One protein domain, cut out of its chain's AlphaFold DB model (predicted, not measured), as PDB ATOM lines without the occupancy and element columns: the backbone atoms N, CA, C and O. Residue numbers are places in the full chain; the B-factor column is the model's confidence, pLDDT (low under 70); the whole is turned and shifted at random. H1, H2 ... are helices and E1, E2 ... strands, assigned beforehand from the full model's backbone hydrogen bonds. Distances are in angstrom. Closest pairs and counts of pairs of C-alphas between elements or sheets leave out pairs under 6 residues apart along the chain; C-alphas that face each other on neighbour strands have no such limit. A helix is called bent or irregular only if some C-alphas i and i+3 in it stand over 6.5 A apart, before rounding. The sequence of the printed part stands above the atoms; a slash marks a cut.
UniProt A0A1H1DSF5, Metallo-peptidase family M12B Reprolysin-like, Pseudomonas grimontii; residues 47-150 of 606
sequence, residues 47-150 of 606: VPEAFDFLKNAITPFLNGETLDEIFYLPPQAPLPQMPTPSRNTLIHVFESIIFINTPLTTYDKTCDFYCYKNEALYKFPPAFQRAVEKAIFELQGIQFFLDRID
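Overview. This is residues 47 to 150 of the 606 residues of the protein "Metallo-peptidase family M12B Reprolysin-like" of Pseudomonas grimontii (UniProt A0A1H1DSF5). A small antiparallel sheet, E1 E2 E3, sits at one end of three roughly aligned helices; H1 and H3 lie side by side, H2 meets them loosely, and short H4 sticks out beyond the other end. The printed part has 104 residues, in the order H1 E1 H2 E2 E3 H3 H4, mixed helices and strands. It is compact, with a radius of gyration of the C-alphas of 13.8 A, yet elongated, spanning 47 by 28 by 22 A.

Along the chain. Find C-alpha 112 at (169.618, 247.676, 225.271); from there E2, residues 112 to 117, runs 16.3 A. E1 is residues 70 to 73 and E3 residues 120 to 123. H1, residues 47 to 61, begins at (181.439, 229.993, 213.890), runs 22.2 A and is irregular, with C-alphas 57 and 60 7.4 A apart. H2 is residues 90 to 100; H3, residues 126 to 139, runs 20.2 A; H4, residues 142 to 150, ends at (188.239, 235.616, 199.498).

Arrangement. Look at inner strand E2: N 71 and O 114 of E1 and E2 are 2.9 A apart, as are N 115 and O 122 in the hairpin E2 and E3. H2 only grazes the sheet with residues 90 to 93, H3 with 126 to 133. H1, H2 and H3 form a bundle, helices at shallow tilts: H1 and H3 touch at Leu 54 and Ala 135, closest C-alphas 5.8 A apart, 15 degrees, opposite ways. Every O i to N i+4 pair is within hydrogen-bond range in H2, H3 and H4; in H1, 9 of 11.

Size, cuts and confidence. The C-alphas farthest apart, of Gln 81 and Asp 150, are 47.3 A apart. The printed part has no cut; the links E1 to H2 and H2 to E2 are long. Look for pLDDT under 70 at residues 47 to 49, 67, 76 to 87 and 98 to 106.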
ATOM      1  N   VAL A  47     181.947 229.832 212.533       68.00
ATOM      2  CA  VAL A  47     181.439 229.993 213.890       68.00
ATOM      3  C   VAL A  47     182.504 230.658 214.788       68.00
ATOM      4  O   VAL A  47     182.268 231.804 215.172       68.00
ATOM      5  N   PRO A  48     183.682 230.058 215.084       66.75
ATOM      6  CA  PRO A  48     184.772 230.722 215.801       66.75
ATOM      7  C   PRO A  48     185.122 232.117 215.285       66.75
ATOM      8  O   PRO A  48     185.267 233.037 216.080       66.75
ATOM      9  N   GLU A  49     185.204 232.305 213.969       69.69
ATOM     10  CA  GLU A  49     185.599 233.598 213.403       69.69
ATOM     11  C   GLU A  49     184.540 234.679 213.574       69.69
ATOM     12  O   GLU A  49     184.866 235.844 213.810       69.69
ATOM     13  N   ALA A  50     183.265 234.310 213.481       74.75
ATOM     14  CA  ALA A  50     182.186 235.210 213.824       74.75
ATOM     15  C   ALA A  50     182.246 235.561 215.319       74.75
ATOM     16  O   ALA A  50     182.149 236.740 215.673       74.75
ATOM     17  N   PHE A  51     182.450 234.569 216.192       73.38
ATOM     18  CA  PHE A  51     182.607 234.793 217.632       73.38
ATOM     19  C   PHE A  51     183.774 235.739 217.931       73.38
ATOM     20  O   PHE A  51     183.605 236.685 218.700       73.38
ATOM     21  N   ASP A  52     184.921 235.549 217.283       77.06
ATOM     22  CA  ASP A  52     186.077 236.435 217.403       77.06
ATOM     23  C   ASP A  52     185.782 237.831 216.855       77.06
ATOM     24  O   ASP A  52     186.184 238.822 217.460       77.06
ATOM     25  N   PHE A  53     185.041 237.949 215.751       83.06
ATOM     26  CA  PHE A  53     184.622 239.241 215.212       83.06
ATOM     27  C   PHE A  53     183.750 240.022 216.205       83.06
ATOM     28  O   PHE A  53     184.054 241.182 216.495       83.06
ATOM     29  N   LEU A  54     182.724 239.386 216.787       81.81
ATOM     30  CA  LEU A  54     181.900 240.015 217.823       81.81
ATOM     31  C   LEU A  54     182.737 240.358 219.051       81.81
ATOM     32  O   LEU A  54     182.699 241.491 219.526       81.81
ATOM     33  N   LYS A  55     183.506 239.389 219.555       79.38
ATOM     34  CA  LYS A  55     184.345 239.557 220.739       79.38
ATOM     35  C   LYS A  55     185.300 240.728 220.556       79.38
ATOM     36  O   LYS A  55     185.352 241.593 221.423       79.38
ATOM     37  N   ASN A  56     186.000 240.815 219.429       85.38
ATOM     38  CA  ASN A  56     186.923 241.910 219.138       85.38
ATOM     39  C   ASN A  56     186.208 243.263 219.039       85.38
ATOM     40  O   ASN A  56     186.742 244.263 219.516       85.38
ATOM     41  N   ALA A  57     184.991 243.302 218.484       88.88
ATOM     42  CA  ALA A  57     184.196 244.526 218.407       88.88
ATOM     43  C   ALA A  57     183.803 245.069 219.793       88.88
ATOM     44  O   ALA A  57     183.725 246.287 219.971       88.88
ATOM     45  N   ILE A  58     183.577 244.187 220.773       86.25
ATOM     46  CA  ILE A  58     183.092 244.581 222.103       86.25
ATOM     47  C   ILE A  58     184.164 244.589 223.199       86.25
ATOM     48  O   ILE A  58     183.992 245.290 224.192       86.25
ATOM     49  N   THR A  59     185.276 243.866 223.024       89.06
ATOM     50  CA  THR A  59     186.373 243.739 224.006       89.06
ATOM     51  C   THR A  59     186.838 245.078 224.591       89.06
ATOM     52  O   THR A  59     187.033 245.128 225.803       89.06
ATOM     53  N   PRO A  60     186.951 246.183 223.820       91.88
ATOM     54  CA  PRO A  60     187.350 247.483 224.372       91.88
ATOM     55  C   PRO A  60     186.430 248.044 225.468       91.88
ATOM     56  O   PRO A  60     186.807 248.991 226.154       91.88
ATOM     57  N   PHE A  61     185.219 247.506 225.609       87.69
ATOM     58  CA  PHE A  61     184.210 247.953 226.568       87.69
ATOM     59  C   PHE A  61     184.014 246.979 227.738       87.69
ATOM     60  O   PHE A  61     183.260 247.294 228.659       87.69
ATOM     61  N   LEU A  62     184.639 245.800 227.682       83.38
ATOM     62  CA  LEU A  62     184.493 244.758 228.691       83.38
ATOM     63  C   LEU A  62     185.534 244.937 229.802       83.38
ATOM     64  O   LEU A  62     186.702 245.215 229.550       83.38
ATOM     65  N   ASN A  63     185.109 244.702 231.038       81.31
ATOM     66  CA  ASN A  63     185.920 244.634 232.250       81.31
ATOM     67  C   ASN A  63     185.862 243.209 232.829       81.31
ATOM     68  O   ASN A  63     185.543 243.017 234.006       81.31
ATOM     69  N   GLY A  64     186.138 242.219 231.974       74.00
ATOM     70  CA  GLY A  64     186.159 240.795 232.315       74.00
ATOM     71  C   GLY A  64     184.856 240.033 232.063       74.00
ATOM     72  O   GLY A  64     184.877 238.816 232.209       74.00
ATOM     73  N   GLU A  65     183.767 240.706 231.672       76.62
ATOM     74  CA  GLU A  65     182.494 240.043 231.365       76.62
ATOM     75  C   GLU A  65     182.599 239.098 230.157       76.62
ATOM     76  O   GLU A  65     183.249 239.416 229.154       76.62
ATOM     77  N   THR A  66     181.905 237.964 230.217       74.88
ATOM     78  CA  THR A  66     181.732 237.028 229.096       74.88
ATOM     79  C   THR A  66     180.404 237.255 228.355       74.88
ATOM     80  O   THR A  66     179.518 237.971 228.819       74.88
ATOM     81  N   LEU A  67     180.241 236.680 227.154       68.69
ATOM     82  CA  LEU A  67     179.048 236.901 226.308       68.69
ATOM     83  C   LEU A  67     177.731 236.407 226.939       68.69
ATOM     84  O   LEU A  67     176.655 236.893 226.591       68.69
ATOM     85  N   ASP A  68     177.810 235.435 227.841       73.00
ATOM     86  CA  ASP A  68     176.706 234.882 228.627       73.00
ATOM     87  C   ASP A  68     176.354 235.723 229.863       73.00
ATOM     88  O   ASP A  68     175.245 235.606 230.378       73.00
ATOM     89  N   GLU A  69     177.235 236.635 230.280       74.94
ATOM     90  CA  GLU A  69     177.006 237.589 231.376       74.94
ATOM     91  C   GLU A  69     176.418 238.929 230.887       74.94
ATOM     92  O   GLU A  69     176.127 239.830 231.683       74.94
ATOM     93  N   ILE A  70     176.236 239.071 229.569       82.25
ATOM     94  CA  ILE A  70     175.691 240.263 228.914       82.25
ATOM     95  C   ILE A  70     174.237 239.992 228.533       82.25
ATOM     96  O   ILE A  70     173.953 239.170 227.663       82.25
ATOM     97  N   PHE A  71     173.314 240.720 229.153       85.38
ATOM     98  CA  PHE A  71     171.869 240.561 228.985       85.38
ATOM     99  C   PHE A  71     171.303 241.639 228.069       85.38
ATOM    100  O   PHE A  71     171.792 242.766 228.091       85.38
ATOM    101  N   TYR A  72     170.244 241.338 227.319       86.06
ATOM    102  CA  TYR A  72     169.466 242.357 226.613       86.06
ATOM    103  C   TYR A  72     168.071 242.519 227.223       86.06
ATOM    104  O   TYR A  72     167.433 241.544 227.625       86.06
ATOM    105  N   LEU A  73     167.595 243.764 227.284       82.56
ATOM    106  CA  LEU A  73     166.255 244.117 227.750       82.56
ATOM    107  C   LEU A  73     165.603 245.103 226.769       82.56
ATOM    108  O   LEU A  73     166.276 246.035 226.319       82.56
ATOM    109  N   PRO A  74     164.303 244.954 226.457       79.69
ATOM    110  CA  PRO A  74     163.589 245.952 225.673       79.69
ATOM    111  C   PRO A  74     163.459 247.270 226.464       79.69
ATOM    112  O   PRO A  74     163.440 247.238 227.699       79.69
ATOM    113  N   PRO A  75     163.293 248.427 225.793       71.44
ATOM    114  CA  PRO A  75     163.330 249.757 226.422       71.44
ATOM    115  C   PRO A  75     162.364 249.968 227.594       71.44
ATOM    116  O   PRO A  75     162.580 250.846 228.425       71.44
ATOM    117  N   GLN A  76     161.269 249.204 227.631       68.06
ATOM    118  CA  GLN A  76     160.182 249.339 228.605       68.06
ATOM    119  C   GLN A  76     160.113 248.171 229.603       68.06
ATOM    120  O   GLN A  76     159.159 248.092 230.377       68.06
ATOM    121  N   ALA A  77     161.083 247.249 229.597       67.50
ATOM    122  CA  ALA A  77     161.103 246.173 230.582       67.50
ATOM    123  C   ALA A  77     161.379 246.733 231.989       67.50
ATOM    124  O   ALA A  77     162.313 247.522 232.158       67.50
ATOM    125  N   PRO A  78     160.617 246.319 233.020       65.62
ATOM    126  CA  PRO A  78     160.985 246.622 234.396       65.62
ATOM    127  C   PRO A  78     162.351 245.992 234.689       65.62
ATOM    128  O   PRO A  78     162.557 244.817 234.388       65.62
ATOM    129  N   LEU A  79     163.282 246.768 235.257       63.03
ATOM    130  CA  LEU A  79     164.610 246.270 235.630       63.03
ATOM    131  C   LEU A  79     164.445 245.090 236.611       63.03
ATOM    132  O   LEU A  79     163.909 245.296 237.704       63.03
ATOM    133  N   PRO A  80     164.852 243.860 236.248       57.12
ATOM    134  CA  PRO A  80     164.698 242.714 237.136       57.12
ATOM    135  C   PRO A  80     165.646 242.818 238.346       57.12
ATOM    136  O   PRO A  80     166.777 243.279 238.213       57.12
ATOM    137  N   GLN A  81     165.194 242.370 239.527       54.19
ATOM    138  CA  GLN A  81     166.008 242.321 240.762       54.19
ATOM    139  C   GLN A  81     167.114 241.244 240.694       54.19
ATOM    140  O   GLN A  81     168.198 241.420 241.244       54.19
ATOM    141  N   MET A  82     166.868 240.163 239.947       52.88
ATOM    142  CA  MET A  82     167.862 239.218 239.430       52.88
ATOM    143  C   MET A  82     167.418 238.796 238.026       52.88
ATOM    144  O   MET A  82     166.241 238.457 237.860       52.88
ATOM    145  N   PRO A  83     168.303 238.762 237.016       52.25
ATOM    146  CA  PRO A  83     167.997 238.033 235.799       52.25
ATOM    147  C   PRO A  83     167.898 236.542 236.160       52.25
ATOM    148  O   PRO A  83     168.893 235.908 236.501       52.25
ATOM    149  N   THR A  84     166.694 235.965 236.119       51.59
ATOM    150  CA  THR A  84     166.544 234.502 236.048       51.59
ATOM    151  C   THR A  84     167.413 233.991 234.893       51.59
ATOM    152  O   THR A  84     167.488 234.684 233.875       51.59
ATOM    153  N   PRO A  85     168.068 232.817 234.999       45.94
ATOM    154  CA  PRO A  85     168.860 232.247 233.912       45.94
ATOM    155  C   PRO A  85     167.924 231.898 232.751       45.94
ATOM    156  O   PRO A  85     167.387 230.800 232.645       45.94
ATOM    157  N   SER A  86     167.638 232.881 231.910       51.72
ATOM    158  CA  SER A  86     166.666 232.779 230.837       51.72
ATOM    159  C   SER A  86     167.199 233.539 229.640       51.72
ATOM    160  O   SER A  86     167.210 234.764 229.689       51.72
ATOM    161  N   ARG A  87     167.641 232.787 228.620       56.56
ATOM    162  CA  ARG A  87     167.557 232.973 227.146       56.56
ATOM    163  C   ARG A  87     167.808 234.357 226.501       56.56
ATOM    164  O   ARG A  87     167.851 234.441 225.277       56.56
ATOM    165  N   ASN A  88     168.030 235.417 227.271       74.38
ATOM    166  CA  ASN A  88     168.117 236.805 226.832       74.38
ATOM    167  C   ASN A  88     169.539 237.352 226.998       74.38
ATOM    168  O   ASN A  88     169.748 238.443 227.527       74.38
ATOM    169  N   THR A  89     170.528 236.563 226.590       78.00
ATOM    170  CA  THR A  89     171.939 236.957 226.643       78.00
ATOM    171  C   THR A  89     172.486 237.188 225.239       78.00
ATOM    172  O   THR A  89     171.937 236.688 224.253       78.00
ATOM    173  N   LEU A  90     173.568 237.961 225.141       79.06
ATOM    174  CA  LEU A  90     174.210 238.292 223.870       79.06
ATOM    175  C   LEU A  90     174.680 237.029 223.136       79.06
ATOM    176  O   LEU A  90     174.507 236.948 221.922       79.06
ATOM    177  N   ILE A  91     175.187 236.024 223.860       74.31
ATOM    178  CA  ILE A  91     175.570 234.738 223.262       74.31
ATOM    179  C   ILE A  91     174.403 234.063 222.521       74.31
ATOM    180  O   ILE A  91     174.592 233.629 221.392       74.31
ATOM    181  N   HIS A  92     173.178 234.079 223.058       72.56
ATOM    182  CA  HIS A  92     172.034 233.444 222.390       72.56
ATOM    183  C   HIS A  92     171.546 234.231 221.163       72.56
ATOM    184  O   HIS A  92     171.123 233.636 220.170       72.56
ATOM    185  N   VAL A  93     171.604 235.570 221.196       74.56
ATOM    186  CA  VAL A  93     171.332 236.396 219.999       74.56
ATOM    187  C   VAL A  93     172.333 236.049 218.902       74.56
ATOM    188  O   VAL A  93     171.963 235.890 217.740       74.56
ATOM    189  N   PHE A  94     173.593 235.893 219.297       73.50
ATOM    190  CA  PHE A  94     174.691 235.584 218.406       73.50
ATOM    191  C   PHE A  94     174.579 234.203 217.768       73.50
ATOM    192  O   PHE A  94     174.611 234.079 216.546       73.50
ATOM    193  N   GLU A  95     174.374 233.175 218.587       71.75
ATOM    194  CA  GLU A  95     174.124 231.809 218.136       71.75
ATOM    195  C   GLU A  95     172.933 231.769 217.175       71.75
ATOM    196  O   GLU A  95     173.015 231.153 216.116       71.75
ATOM    197  N   SER A  96     171.855 232.500 217.468       71.69
ATOM    198  CA  SER A  96     170.705 232.567 216.565       71.69
ATOM    199  C   SER A  96     171.060 233.154 215.194       71.69
ATOM    200  O   SER A  96     170.620 232.654 214.158       71.69
ATOM    201  N   ILE A  97     171.898 234.188 215.147       71.88
ATOM    202  CA  ILE A  97     172.349 234.772 213.878       71.88
ATOM    203  C   ILE A  97     173.258 233.795 213.125       71.88
ATOM    204  O   ILE A  97     173.043 233.567 211.940       71.88
ATOM    205  N   ILE A  98     174.220 233.168 213.798       68.38
ATOM    206  CA  ILE A  98     175.209 232.295 213.151       68.38
ATOM    207  C   ILE A  98     174.630 230.940 212.740       68.38
ATOM    208  O   ILE A  98     174.964 230.421 211.683       68.38
ATOM    209  N   PHE A  99     173.735 230.350 213.522       63.22
ATOM    210  CA  PHE A  99     173.170 229.042 213.186       63.22
ATOM    211  C   PHE A  99     171.875 229.146 212.373       63.22
ATOM    212  O   PHE A  99     171.550 228.231 211.618       63.22
ATOM    213  N   ILE A 100     171.123 230.247 212.502       61.88
ATOM    214  CA  ILE A 100     169.748 230.357 211.976       61.88
ATOM    215  C   ILE A 100     169.579 231.582 211.052       61.88
ATOM    216  O   ILE A 100     168.542 231.724 210.393       61.88
ATOM    217  N   ASN A 101     170.594 232.444 210.912       64.81
ATOM    218  CA  ASN A 101     170.555 233.659 210.083       64.81
ATOM    219  C   ASN A 101     169.311 234.524 210.361       64.81
ATOM    220  O   ASN A 101     168.678 235.080 209.464       64.81
ATOM    221  N   THR A 102     168.849 234.523 211.611       65.81
ATOM    222  CA  THR A 102     167.680 235.274 212.076       65.81
ATOM    223  C   THR A 102     167.904 235.598 213.553       65.81
ATOM    224  O   THR A 102     168.346 234.716 214.292       65.81
ATOM    225  N   PRO A 103     167.644 236.833 214.012       64.62
ATOM    226  CA  PRO A 103     167.681 237.124 215.439       64.62
ATOM    227  C   PRO A 103     166.599 236.331 216.182       64.62
ATOM    228  O   PRO A 103     165.578 235.965 215.598       64.62
ATOM    229  N   LEU A 104     166.801 236.092 217.479       65.81
ATOM    230  CA  LEU A 104     165.752 235.537 218.335       65.81
ATOM    231  C   LEU A 104     164.488 236.396 218.241       65.81
ATOM    232  O   LEU A 104     164.576 237.619 218.205       65.81
ATOM    233  N   THR A 105     163.311 235.772 218.285       67.31
ATOM    234  CA  THR A 105     162.025 236.497 218.280       67.31
ATOM    235  C   THR A 105     161.870 237.452 219.465       67.31
ATOM    236  O   THR A 105     161.080 238.387 219.405       67.31
ATOM    237  N   THR A 106     162.618 237.211 220.540       67.25
ATOM    238  CA  THR A 106     162.663 238.030 221.751       67.25
ATOM    239  C   THR A 106     163.620 239.218 221.653       67.25
ATOM    240  O   THR A 106     163.588 240.069 222.537       67.25
ATOM    241  N   TYR A 107     164.459 239.294 220.614       77.00
ATOM    242  CA  TYR A 107     165.419 240.373 220.390       77.00
ATOM    243  C   TYR A 107     165.004 241.249 219.205       77.00
ATOM    244  O   TYR A 107     164.708 240.759 218.115       77.00
ATOM    245  N   ASP A 108     165.085 242.565 219.388       80.94
ATOM    246  CA  ASP A 108     165.004 243.547 218.313       80.94
ATOM    247  C   ASP A 108     166.055 244.654 218.498       80.94
ATOM    248  O   ASP A 108     166.718 244.750 219.532       80.94
ATOM    249  N   LYS A 109     166.206 245.520 217.487       79.06
ATOM    250  CA  LYS A 109     167.184 246.624 217.502       79.06
ATOM    251  C   LYS A 109     166.887 247.710 218.542       79.06
ATOM    252  O   LYS A 109     167.688 248.624 218.703       79.06
ATOM    253  N   THR A 110     165.733 247.660 219.202       84.12
ATOM    254  CA  THR A 110     165.380 248.600 220.269       84.12
ATOM    255  C   THR A 110     165.878 248.129 221.631       84.12
ATOM    256  O   THR A 110     165.912 248.927 222.561       84.12
ATOM    257  N   CYS A 111     166.297 246.867 221.765       87.00
ATOM    258  CA  CYS A 111     166.837 246.339 223.011       87.00
ATOM    259  C   CYS A 111     168.176 246.990 223.390       87.00
ATOM    260  O   CYS A 111     169.038 247.225 222.547       87.00
ATOM    261  N   ASP A 112     168.364 247.213 224.687       89.81
ATOM    262  CA  ASP A 112     169.618 247.676 225.271       89.81
ATOM    263  C   ASP A 112     170.333 246.522 225.981       89.81
ATOM    264  O   ASP A 112     169.695 245.668 226.600       89.81
ATOM    265  N   PHE A 113     171.665 246.540 225.956       90.62
ATOM    266  CA  PHE A 113     172.511 245.573 226.650       90.62
ATOM    267  C   PHE A 113     172.965 246.049 228.037       90.62
ATOM    268  O   PHE A 113     173.329 247.217 228.229       90.62
ATOM    269  N   TYR A 114     173.010 245.114 228.983       88.50
ATOM    270  CA  TYR A 114     173.326 245.313 230.396       88.50
ATOM    271  C   TYR A 114     174.287 244.229 230.903       88.50
ATOM    272  O   TYR A 114     174.294 243.117 230.379       88.50
ATOM    273  N   CYS A 115     175.043 244.521 231.960       86.81
ATOM    274  CA  CYS A 115     175.726 243.512 232.774       86.81
ATOM    275  C   CYS A 115     175.168 243.506 234.202       86.81
ATOM    276  O   CYS A 115     174.709 244.533 234.707       86.81
ATOM    277  N   TYR A 116     175.196 242.343 234.852       78.75
ATOM    278  CA  TYR A 116     174.788 242.199 236.248       78.75
ATOM    279  C   TYR A 116     176.026 242.146 237.145       78.75
ATOM    280  O   TYR A 116     176.838 241.231 237.033       78.75
ATOM    281  N   LYS A 117     176.194 243.137 238.024       75.38
ATOM    282  CA  LYS A 117     177.322 243.234 238.965       75.38
ATOM    283  C   LYS A 117     176.814 243.726 240.312       75.38
ATOM    284  O   LYS A 117     175.944 244.584 240.351       75.38
ATOM    285  N   ASN A 118     177.363 243.222 241.419       74.88
ATOM    286  CA  ASN A 118     177.016 243.680 242.775       74.88
ATOM    287  C   ASN A 118     175.495 243.758 243.031       74.88
ATOM    288  O   ASN A 118     175.006 244.757 243.549       74.88
ATOM    289  N   GLU A 119     174.757 242.731 242.605       73.25
ATOM    290  CA  GLU A 119     173.292 242.642 242.738       73.25
ATOM    291  C   GLU A 119     172.487 243.719 241.975       73.25
ATOM    292  O   GLU A 119     171.288 243.887 242.197       73.25
ATOM    293  N   ALA A 120     173.115 244.434 241.034       77.00
ATOM    294  CA  ALA A 120     172.493 245.485 240.236       77.00
ATOM    295  C   ALA A 120     172.786 245.336 238.733       77.00
ATOM    296  O   ALA A 120     173.834 244.841 238.312       77.00
ATOM    297  N   LEU A 121     171.848 245.807 237.907       82.31
ATOM    298  CA  LEU A 121     172.025 245.903 236.458       82.31
ATOM    299  C   LEU A 121     172.666 247.234 236.072       82.31
ATOM    300  O   LEU A 121     172.157 248.305 236.406       82.31
ATOM    301  N   TYR A 122     173.734 247.156 235.286       86.31
ATOM    302  CA  TYR A 122     174.416 248.307 234.713       86.31
ATOM    303  C   TYR A 122     174.256 248.299 233.200       86.31
ATOM    304  O   TYR A 122     174.625 247.341 232.525       86.31
ATOM    305  N   LYS A 123     173.701 249.385 232.660       90.25
ATOM    306  CA  LYS A 123     173.572 249.568 231.213       90.25
ATOM    307  C   LYS A 123     174.947 249.814 230.599       90.25
ATOM    308  O   LYS A 123     175.677 250.693 231.061       90.25
ATOM    309  N   PHE A 124     175.274 249.101 229.524       93.00
ATOM    310  CA  PHE A 124     176.503 249.372 228.786       93.00
ATOM    311  C   PHE A 124     176.445 250.733 228.062       93.00
ATOM    312  O   PHE A 124     175.366 251.148 227.615       93.00
ATOM    313  N   PRO A 125     177.587 251.431 227.884       93.81
ATOM    314  CA  PRO A 125     177.630 252.740 227.233       93.81
ATOM    315  C   PRO A 125     177.055 252.726 225.805       93.81
ATOM    316  O   PRO A 125     177.166 251.712 225.117       93.81
ATOM    317  N   PRO A 126     176.558 253.861 225.271       94.00
ATOM    318  CA  PRO A 126     176.033 253.931 223.900       94.00
ATOM    319  C   PRO A 126     177.004 253.446 222.810       94.00
ATOM    320  O   PRO A 126     176.576 252.996 221.752       94.00
ATOM    321  N   ALA A 127     178.317 253.543 223.049       94.88
ATOM    322  CA  ALA A 127     179.332 253.025 222.134       94.88
ATOM    323  C   ALA A 127     179.330 251.488 222.051       94.88
ATOM    324  O   ALA A 127     179.452 250.956 220.953       94.88
ATOM    325  N   PHE A 128     179.117 250.795 223.175       94.06
ATOM    326  CA  PHE A 128     178.958 249.341 223.214       94.06
ATOM    327  C   PHE A 128     177.698 248.903 222.464       94.06
ATOM    328  O   PHE A 128     177.771 248.014 221.623       94.06
ATOM    329  N   GLN A 129     176.567 249.578 222.712       93.06
ATOM    330  CA  GLN A 129     175.292 249.275 222.044       93.06
ATOM    331  C   GLN A 129     175.459 249.316 220.515       93.06
ATOM    332  O   GLN A 129     175.131 248.361 219.816       93.06
ATOM    333  N   ARG A 130     176.083 250.389 220.001       93.44
ATOM    334  CA  ARG A 130     176.389 250.542 218.569       93.44
ATOM    335  C   ARG A 130     177.380 249.501 218.045       93.44
ATOM    336  O   ARG A 130     177.260 249.094 216.894       93.44
ATOM    337  N   ALA A 131     178.368 249.098 218.844       93.50
ATOM    338  CA  ALA A 131     179.338 248.079 218.445       93.50
ATOM    339  C   ALA A 131     178.663 246.713 218.256       93.50
ATOM    340  O   ALA A 131     178.902 246.056 217.244       93.50
ATOM    341  N   VAL A 132     177.772 246.332 219.177       90.81
ATOM    342  CA  VAL A 132     176.974 245.105 219.063       90.81
ATOM    343  C   VAL A 132     176.011 245.181 217.880       90.81
ATOM    344  O   VAL A 132     175.978 244.254 217.076       90.81
ATOM    345  N   GLU A 133     175.277 246.287 217.721       90.19
ATOM    346  CA  GLU A 133     174.353 246.471 216.593       90.19
ATOM    347  C   GLU A 133     175.079 246.348 215.248       90.19
ATOM    348  O   GLU A 133     174.621 245.627 214.359       90.19
ATOM    349  N   LYS A 134     176.241 247.000 215.113       91.56
ATOM    350  CA  LYS A 134     177.077 246.893 213.918       91.56
ATOM    351  C   LYS A 134     177.548 245.456 213.700       91.56
ATOM    352  O   LYS A 134     177.434 244.958 212.588       91.56
ATOM    353  N   ALA A 135     178.058 244.788 214.735       90.31
ATOM    354  CA  ALA A 135     178.548 243.418 214.608       90.31
ATOM    355  C   ALA A 135     177.436 242.454 214.164       90.31
ATOM    356  O   ALA A 135     177.638 241.658 213.252       90.31
ATOM    357  N   ILE A 136     176.244 242.576 214.754       86.69
ATOM    358  CA  ILE A 136     175.053 241.814 214.365       86.69
ATOM    359  C   ILE A 136     174.675 242.097 212.908       86.69
ATOM    360  O   ILE A 136     174.413 241.159 212.162       86.69
ATOM    361  N   PHE A 137     174.666 243.365 212.493       87.56
ATOM    362  CA  PHE A 137     174.331 243.748 211.123       87.56
ATOM    363  C   PHE A 137     175.291 243.138 210.091       87.56
ATOM    364  O   PHE A 137     174.835 242.587 209.094       87.56
ATOM    365  N   GLU A 138     176.599 243.192 210.344       88.81
ATOM    366  CA  GLU A 138     177.620 242.628 209.447       88.81
ATOM    367  C   GLU A 138     177.475 241.104 209.322       88.81
ATOM    368  O   GLU A 138     177.508 240.559 208.222       88.81
ATOM    369  N   LEU A 139     177.229 240.408 210.435       82.94
ATOM    370  CA  LEU A 139     177.060 238.949 210.454       82.94
ATOM    371  C   LEU A 139     175.731 238.470 209.864       82.94
ATOM    372  O   LEU A 139     175.609 237.313 209.477       82.94
ATOM    373  N   GLN A 140     174.739 239.356 209.774       82.06
ATOM    374  CA  GLN A 140     173.512 239.143 209.004       82.06
ATOM    375  C   GLN A 140     173.696 239.437 207.508       82.06
ATOM    376  O   GLN A 140     172.746 239.307 206.734       82.06
ATOM    377  N   GLY A 141     174.879 239.874 207.082       84.88
ATOM    378  CA  GLY A 141     175.218 240.086 205.685       84.88
ATOM    379  C   GLY A 141     175.969 238.889 205.112       84.88
ATOM    380  O   GLY A 141     176.987 238.468 205.650       84.88
ATOM    381  N   ILE A 142     175.535 238.398 203.946       85.00
ATOM    382  CA  ILE A 142     176.280 237.368 203.202       85.00
ATOM    383  C   ILE A 142     177.719 237.812 202.887       85.00
ATOM    384  O   ILE A 142     178.630 236.987 202.845       85.00
ATOM    385  N   GLN A 143     177.930 239.120 202.704       89.75
ATOM    386  CA  GLN A 143     179.226 239.682 202.335       89.75
ATOM    387  C   GLN A 143     180.310 239.357 203.365       89.75
ATOM    388  O   GLN A 143     181.423 239.043 202.964       89.75
ATOM    389  N   PHE A 144     179.971 239.310 204.661       86.81
ATOM    390  CA  PHE A 144     180.909 238.893 205.705       86.81
ATOM    391  C   PHE A 144     181.517 237.517 205.399       86.81
ATOM    392  O   PHE A 144     182.725 237.336 205.500       86.81
ATOM    393  N   PHE A 145     180.699 236.552 204.978       83.62
ATOM    394  CA  PHE A 145     181.142 235.185 204.697       83.62
ATOM    395  C   PHE A 145     181.901 235.085 203.370       83.62
ATOM    396  O   PHE A 145     182.914 234.390 203.288       83.62
ATOM    397  N   LEU A 146     181.451 235.807 202.339       88.81
ATOM    398  CA  LEU A 146     182.125 235.833 201.036       88.81
ATOM    399  C   LEU A 146     183.504 236.493 201.122       88.81
ATOM    400  O   LEU A 146     184.473 235.936 200.608       88.81
ATOM    401  N   ASP A 147     183.613 237.615 201.837       90.25
ATOM    402  CA  ASP A 147     184.887 238.296 202.078       90.25
ATOM    403  C   ASP A 147     185.850 237.398 202.849       90.25
ATOM    404  O   ASP A 147     187.050 237.420 202.606       90.25
ATOM    405  N   ARG A 148     185.352 236.580 203.781       86.94
ATOM    406  CA  ARG A 148     186.181 235.626 204.529       86.94
ATOM    407  C   ARG A 148     186.750 234.529 203.641       86.94
ATOM    408  O   ARG A 148     187.935 234.230 203.762       86.94
ATOM    409  N   ILE A 149     185.946 233.991 202.724       88.69
ATOM    410  CA  ILE A 149     186.427 233.049 201.706       88.69
ATOM    411  C   ILE A 149     187.521 233.706 200.861       88.69
ATOM    412  O   ILE A 149     188.609 233.145 200.733       88.69
ATOM    413  N   ASP A 150     187.272 234.909 200.342       91.81
ATOM    414  CA  ASP A 150     188.239 235.616 199.498       91.81
ATOM    415  C   ASP A 150     189.527 235.951 200.263       91.81
ATOM    416  O   ASP A 150     190.627 235.689 199.777       91.81
TER     417      ASP A 150